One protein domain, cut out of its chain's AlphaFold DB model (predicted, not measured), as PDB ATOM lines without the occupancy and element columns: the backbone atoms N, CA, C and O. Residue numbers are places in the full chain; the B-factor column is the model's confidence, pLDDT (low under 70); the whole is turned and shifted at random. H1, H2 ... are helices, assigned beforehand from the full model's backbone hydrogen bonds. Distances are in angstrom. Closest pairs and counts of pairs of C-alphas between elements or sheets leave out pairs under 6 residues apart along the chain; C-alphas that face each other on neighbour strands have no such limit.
ATOM      1  N   PRO A  39     -40.201  42.397 -38.082       90.12
ATOM      2  CA  PRO A  39     -40.163  41.220 -37.216       90.12
ATOM      3  C   PRO A  39     -40.491  39.911 -37.953       90.12
ATOM      4  O   PRO A  39     -39.890  38.880 -37.665       90.12
ATOM      5  N   GLU A  40     -41.398  39.954 -38.931       93.88
ATOM      6  CA  GLU A  40     -41.767  38.808 -39.767       93.88
ATOM      7  C   GLU A  40     -40.630  38.388 -40.703       93.88
ATOM      8  O   GLU A  40     -40.373  37.195 -40.843       93.88
ATOM      9  N   ALA A  41     -39.922  39.343 -41.314       94.00
ATOM     10  CA  ALA A  41     -38.764  39.052 -42.160       94.00
ATOM     11  C   ALA A  41     -37.616  38.432 -41.345       94.00
ATOM     12  O   ALA A  41     -37.013  37.448 -41.773       94.00
ATOM     13  N   ILE A  42     -37.374  38.939 -40.132       93.06
ATOM     14  CA  ILE A  42     -36.407  38.344 -39.198       93.06
ATOM     15  C   ILE A  42     -36.825  36.923 -38.817       93.06
ATOM     16  O   ILE A  42     -35.995  36.015 -38.843       93.06
ATOM     17  N   ALA A  43     -38.096  36.719 -38.457       95.31
ATOM     18  CA  ALA A  43     -38.611  35.402 -38.095       95.31
ATOM     19  C   ALA A  43     -38.446  34.402 -39.248       95.31
ATOM     20  O   ALA A  43     -37.919  33.313 -39.039       95.31
ATOM     21  N   GLN A  44     -38.784  34.813 -40.472       96.69
ATOM     22  CA  GLN A  44     -38.611  34.003 -41.675       96.69
ATOM     23  C   GLN A  44     -37.138  33.633 -41.914       96.69
ATOM     24  O   GLN A  44     -36.832  32.470 -42.179       96.69
ATOM     25  N   ALA A  45     -36.209  34.583 -41.769       96.38
ATOM     26  CA  ALA A  45     -34.779  34.310 -41.912       96.38
ATOM     27  C   ALA A  45     -34.268  33.305 -40.858       96.38
ATOM     28  O   ALA A  45     -33.427  32.452 -41.155       96.38
ATOM     29  N   TRP A  46     -34.794  33.368 -39.630       97.44
ATOM     30  CA  TRP A  46     -34.501  32.376 -38.594       97.44
ATOM     31  C   TRP A  46     -35.083  31.000 -38.918       97.44
ATOM     32  O   TRP A  46     -34.380  30.005 -38.738       97.44
ATOM     33  N   ASP A  47     -36.317  30.929 -39.415       98.31
ATOM     34  CA  ASP A  47     -36.950  29.668 -39.813       98.31
ATOM     35  C   ASP A  47     -36.155  28.972 -40.928       98.31
ATOM     36  O   ASP A  47     -35.884  27.770 -40.848       98.31
ATOM     37  N   GLU A  48     -35.700  29.732 -41.927       98.25
ATOM     38  CA  GLU A  48     -34.846  29.234 -43.011       98.25
ATOM     39  C   GLU A  48     -33.508  28.697 -42.490       98.25
ATOM     40  O   GLU A  48     -33.081  27.595 -42.853       98.25
ATOM     41  N   GLU A  49     -32.853  29.438 -41.596       98.25
ATOM     42  CA  GLU A  49     -31.582  29.029 -41.001       98.25
ATOM     43  C   GLU A  49     -31.731  27.783 -40.115       98.25
ATOM     44  O   GLU A  49     -30.879  26.888 -40.147       98.25
ATOM     45  N   ILE A  50     -32.814  27.682 -39.339       98.12
ATOM     46  CA  ILE A  50     -33.115  26.501 -38.521       98.12
ATOM     47  C   ILE A  50     -33.342  25.290 -39.425       98.12
ATOM     48  O   ILE A  50     -32.708  24.252 -39.211       98.12
ATOM     49  N   ALA A  51     -34.180  25.419 -40.458       98.38
ATOM     50  CA  ALA A  51     -34.449  24.340 -41.405       98.38
ATOM     51  C   ALA A  51     -33.160  23.851 -42.082       98.38
ATOM     52  O   ALA A  51     -32.907  22.645 -42.154       98.38
ATOM     53  N   ARG A  52     -32.292  24.782 -42.501       98.25
ATOM     54  CA  ARG A  52     -30.983  24.462 -43.079       98.25
ATOM     55  C   ARG A  52     -30.101  23.684 -42.099       98.25
ATOM     56  O   ARG A  52     -29.512  22.673 -42.481       98.25
ATOM     57  N   ARG A  53     -30.018  24.114 -40.834       97.69
ATOM     58  CA  ARG A  53     -29.213  23.429 -39.805       97.69
ATOM     59  C   ARG A  53     -29.731  22.032 -39.493       97.69
ATOM     60  O   ARG A  53     -28.922  21.117 -39.376       97.69
ATOM     61  N   VAL A  54     -31.047  21.857 -39.398       98.19
ATOM     62  CA  VAL A  54     -31.664  20.536 -39.204       98.19
ATOM     63  C   VAL A  54     -31.319  19.614 -40.376       98.19
ATOM     64  O   VAL A  54     -30.844  18.503 -40.159       98.19
ATOM     65  N   ALA A  55     -31.430  20.096 -41.616       98.31
ATOM     66  CA  ALA A  55     -31.065  19.306 -42.790       98.31
ATOM     67  C   ALA A  55     -29.569  18.930 -42.828       98.31
ATOM     68  O   ALA A  55     -29.214  17.844 -43.290       98.31
ATOM     69  N   ASP A  56     -28.674  19.803 -42.353       98.25
ATOM     70  CA  ASP A  56     -27.246  19.487 -42.198       98.25
ATOM     71  C   ASP A  56     -27.000  18.421 -41.116       98.25
ATOM     72  O   ASP A  56     -26.155  17.540 -41.307       98.25
ATOM     73  N   MET A  57     -27.752  18.479 -40.012       97.06
ATOM     74  CA  MET A  57     -27.697  17.504 -38.919       97.06
ATOM     75  C   MET A  57     -28.144  16.120 -39.400       97.06
ATOM     76  O   MET A  57     -27.397  15.153 -39.233       97.06
ATOM     77  N   ASP A  58     -29.301  16.041 -40.057       97.81
ATOM     78  CA  ASP A  58     -29.877  14.791 -40.569       97.81
ATOM     79  C   ASP A  58     -29.007  14.159 -41.662       97.81
ATOM     80  O   ASP A  58     -28.850  12.940 -41.726       97.81
ATOM     81  N   ALA A  59     -28.375  14.984 -42.500       97.75
ATOM     82  CA  ALA A  59     -27.464  14.518 -43.540       97.75
ATOM     83  C   ALA A  59     -26.052  14.173 -43.031       97.75
ATOM     84  O   ALA A  59     -25.174  13.852 -43.836       97.75
ATOM     85  N   GLY A  60     -25.794  14.282 -41.723       97.06
ATOM     86  CA  GLY A  60     -24.489  13.984 -41.129       97.06
ATOM     87  C   GLY A  60     -23.382  14.978 -41.501       97.06
ATOM     88  O   GLY A  60     -22.202  14.668 -41.344       97.06
ATOM     89  N   ARG A  61     -23.735  16.177 -41.988       97.62
ATOM     90  CA  ARG A  61     -22.777  17.255 -42.296       97.62
ATOM     91  C   ARG A  61     -22.362  18.041 -41.051       97.62
ATOM     92  O   ARG A  61     -21.375  18.776 -41.079       97.62
ATOM     93  N   THR A  62     -23.084  17.877 -39.948       96.75
ATOM     94  CA  THR A  62     -22.774  18.518 -38.669       96.75
ATOM     95  C   THR A  62     -21.735  17.727 -37.876       96.75
ATOM     96  O   THR A  62     -21.888  16.535 -37.615       96.75
ATOM     97  N   ARG A  63     -20.685  18.414 -37.411       95.25
ATOM     98  CA  ARG A  63     -19.736  17.856 -36.441       95.25
ATOM     99  C   ARG A  63     -20.300  17.974 -35.026       95.25
ATOM    100  O   ARG A  63     -20.349  19.064 -34.462       95.25
ATOM    101  N   TRP A  64     -20.658  16.840 -34.441       94.94
ATOM    102  CA  TRP A  64     -21.175  16.772 -33.079       94.94
ATOM    103  C   TRP A  64     -20.075  16.860 -32.022       94.94
ATOM    104  O   TRP A  64     -18.934  16.444 -32.240       94.94
ATOM    105  N   ILE A  65     -20.452  17.365 -30.851       96.44
ATOM    106  CA  ILE A  65     -19.691  17.200 -29.615       96.44
ATOM    107  C   ILE A  65     -20.492  16.303 -28.667       96.44
ATOM    108  O   ILE A  65     -21.716  16.438 -28.609       96.44
ATOM    109  N   PRO A  66     -19.838  15.399 -27.921       97.62
ATOM    110  CA  PRO A  66     -20.500  14.641 -26.868       97.62
ATOM    111  C   PRO A  66     -21.182  15.562 -25.844       97.62
ATOM    112  O   PRO A  66     -20.679  16.645 -25.525       97.62
ATOM    113  N   ALA A  67     -22.349  15.153 -25.343       97.31
ATOM    114  CA  ALA A  67     -23.162  15.991 -24.459       97.31
ATOM    115  C   ALA A  67     -22.470  16.271 -23.111       97.31
ATOM    116  O   ALA A  67     -22.550  17.378 -22.580       97.31
ATOM    117  N   ASP A  68     -21.752  15.290 -22.573       98.12
ATOM    118  CA  ASP A  68     -20.923  15.412 -21.374       98.12
ATOM    119  C   ASP A  68     -19.811  16.457 -21.551       98.12
ATOM    120  O   ASP A  68     -19.626  17.322 -20.688       98.12
ATOM    121  N   GLU A  69     -19.140  16.435 -22.703       98.12
ATOM    122  CA  GLU A  69     -18.115  17.404 -23.080       98.12
ATOM    123  C   GLU A  69     -18.702  18.815 -23.241       98.12
ATOM    124  O   GLU A  69     -18.144  19.787 -22.724       98.12
ATOM    125  N   ALA A  70     -19.862  18.944 -23.893       97.88
ATOM    126  CA  ALA A  70     -20.572  20.217 -24.011       97.88
ATOM    127  C   ALA A  70     -20.902  20.804 -22.629       97.88
ATOM    128  O   ALA A  70     -20.587  21.961 -22.334       97.88
ATOM    129  N   MET A  71     -21.473  19.982 -21.747       98.25
ATOM    130  CA  MET A  71     -21.855  20.392 -20.398       98.25
ATOM    131  C   MET A  71     -20.647  20.740 -19.526       98.25
ATOM    132  O   MET A  71     -20.717  21.676 -18.726       98.25
ATOM    133  N   ARG A  72     -19.524  20.028 -19.684       98.44
ATOM    134  CA  ARG A  72     -18.260  20.359 -19.013       98.44
ATOM    135  C   ARG A  72     -17.784  21.760 -19.402       98.44
ATOM    136  O   ARG A  72     -17.573  22.584 -18.514       98.44
ATOM    137  N   ARG A  73     -17.722  22.064 -20.703       97.94
ATOM    138  CA  ARG A  73     -17.305  23.385 -21.212       97.94
ATOM    139  C   ARG A  73     -18.210  24.521 -20.730       97.94
ATOM    140  O   ARG A  73     -17.718  25.599 -20.400       97.94
ATOM    141  N   ILE A  74     -19.526  24.297 -20.676       98.00
ATOM    142  CA  ILE A  74     -20.486  25.290 -20.165       98.00
ATOM    143  C   ILE A  74     -20.188  25.619 -18.698       98.00
ATOM    144  O   ILE A  74     -20.080  26.795 -18.342       98.00
ATOM    145  N   ARG A  75     -20.008  24.597 -17.848       98.06
ATOM    146  CA  ARG A  75     -19.691  24.796 -16.423       98.06
ATOM    147  C   ARG A  75     -18.390  25.570 -16.227       98.06
ATOM    148  O   ARG A  75     -18.357  26.487 -15.410       98.06
ATOM    149  N   GLU A  76     -17.356  25.244 -16.995       98.12
ATOM    150  CA  GLU A  76     -16.062  25.937 -16.946       98.12
ATOM    151  C   GLU A  76     -16.188  27.420 -17.309       98.12
ATOM    152  O   GLU A  76     -15.685  28.273 -16.578       98.12
ATOM    153  N   ARG A  77     -16.929  27.751 -18.376       97.38
ATOM    154  CA  ARG A  77     -17.175  29.150 -18.770       97.38
ATOM    155  C   ARG A  77     -17.926  29.932 -17.697       97.38
ATOM    156  O   ARG A  77     -17.575  31.078 -17.427       97.38
ATOM    157  N   ILE A  78     -18.932  29.323 -17.069       96.94
ATOM    158  CA  ILE A  78     -19.687  29.959 -15.980       96.94
ATOM    159  C   ILE A  78     -18.784  30.200 -14.764       96.94
ATOM    160  O   ILE A  78     -18.834  31.278 -14.174       96.94
ATOM    161  N   ALA A  79     -17.955  29.224 -14.387       96.69
ATOM    162  CA  ALA A  79     -17.018  29.372 -13.275       96.69
ATOM    163  C   ALA A  79     -15.994  30.488 -13.541       96.69
ATOM    164  O   ALA A  79     -15.778  31.334 -12.674       96.69
ATOM    165  N   ALA A  80     -15.431  30.543 -14.751       95.44
ATOM    166  CA  ALA A  80     -14.491  31.588 -15.153       95.44
ATOM    167  C   ALA A  80     -15.125  32.989 -15.126       95.44
ATOM    168  O   ALA A  80     -14.537  33.914 -14.571       95.44
ATOM    169  N   ALA A  81     -16.345  33.142 -15.654       92.06
ATOM    170  CA  ALA A  81     -17.062  34.419 -15.625       92.06
ATOM    171  C   ALA A  81     -17.343  34.895 -14.188       92.06
ATOM    172  O   ALA A  81     -17.188  36.076 -13.885       92.06
ATOM    173  N   LYS A  82     -17.707  33.974 -13.285       90.81
ATOM    174  CA  LYS A  82     -17.905  34.287 -11.860       90.81
ATOM    175  C   LYS A  82     -16.613  34.740 -11.185       90.81
ATOM    176  O   LYS A  82     -16.643  35.708 -10.436       90.81
ATOM    177  N   ALA A  83     -15.495  34.068 -11.458       89.94
ATOM    178  CA  ALA A  83     -14.198  34.449 -10.907       89.94
ATOM    179  C   ALA A  83     -13.753  35.840 -11.396       89.94
ATOM    180  O   ALA A  83     -13.298  36.642 -10.590       89.94
ATOM    181  N   ALA A  84     -13.956  36.152 -12.680       84.00
ATOM    182  CA  ALA A  84     -13.613  37.451 -13.264       84.00
ATOM    183  C   ALA A  84     -14.464  38.621 -12.736       84.00
ATOM    184  O   ALA A  84     -14.037  39.763 -12.827       84.00
ATOM    185  N   HIS A  85     -15.665  38.353 -12.216       76.88
ATOM    186  CA  HIS A  85     -16.523  39.374 -11.608       76.88
ATOM    187  C   HIS A  85     -16.266  39.564 -10.103       76.88
ATOM    188  O   HIS A  85     -16.712  40.550  -9.524       76.88
ATOM    189  N   ALA A  86     -15.598  38.603  -9.457       70.81
ATOM    190  CA  ALA A  86     -15.322  38.622  -8.021       70.81
ATOM    191  C   ALA A  86     -13.977  39.280  -7.653       70.81
ATOM    192  O   ALA A  86     -13.719  39.469  -6.464       70.81
ATOM    193  N   GLY A  87     -13.129  39.587  -8.639       52.28
ATOM    194  CA  GLY A  87     -11.878  40.340  -8.486       52.28
ATOM    195  C   GLY A  87     -11.984  41.721  -9.107       52.28
ATOM    196  O   GLY A  87     -11.297  42.627  -8.591       52.28
TER     197      GLY A  87
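What this domain is: This is residues 39 to 87 of the 87 residues of an uncharacterized protein of Thiobacillus sp. 65-29 (UniProt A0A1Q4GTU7). What shape is this? Two helices, H1 and then H2, are the arms of a wide open V, with residues 59 to 66 as its base. How large is it? The printed part has 49 residues with two named helices and no named strand, all helix by class. It is extended, with a radius of gyration of the C-alphas of 16.8 A, and flat, spanning 43 by 31 by 10 A.

Where its parts are: Where is H1? It holds residues 39 to 58, 28.6 A long, from C-alpha 39 at (-40.163, 41.220, -37.216). Where is H2? It holds residues 67 to 86, 29.0 A long, to C-alpha 86 at (-15.322, 38.622, -8.021).

How they stand to each other: Do the helices meet? H1 and H2 are apart, joined by a short link of 8 residues. Are their backbones whole? In H1 and H2 every O i to N i+4 pair is within hydrogen-bond range.

The domain as a whole: Which C-alphas are farthest apart? Those of Ala 59 and Gly 87, at 46.2 A. Is there a cut or low confidence? The printed part has no cut, and residue 87 alone is under pLDDT 70.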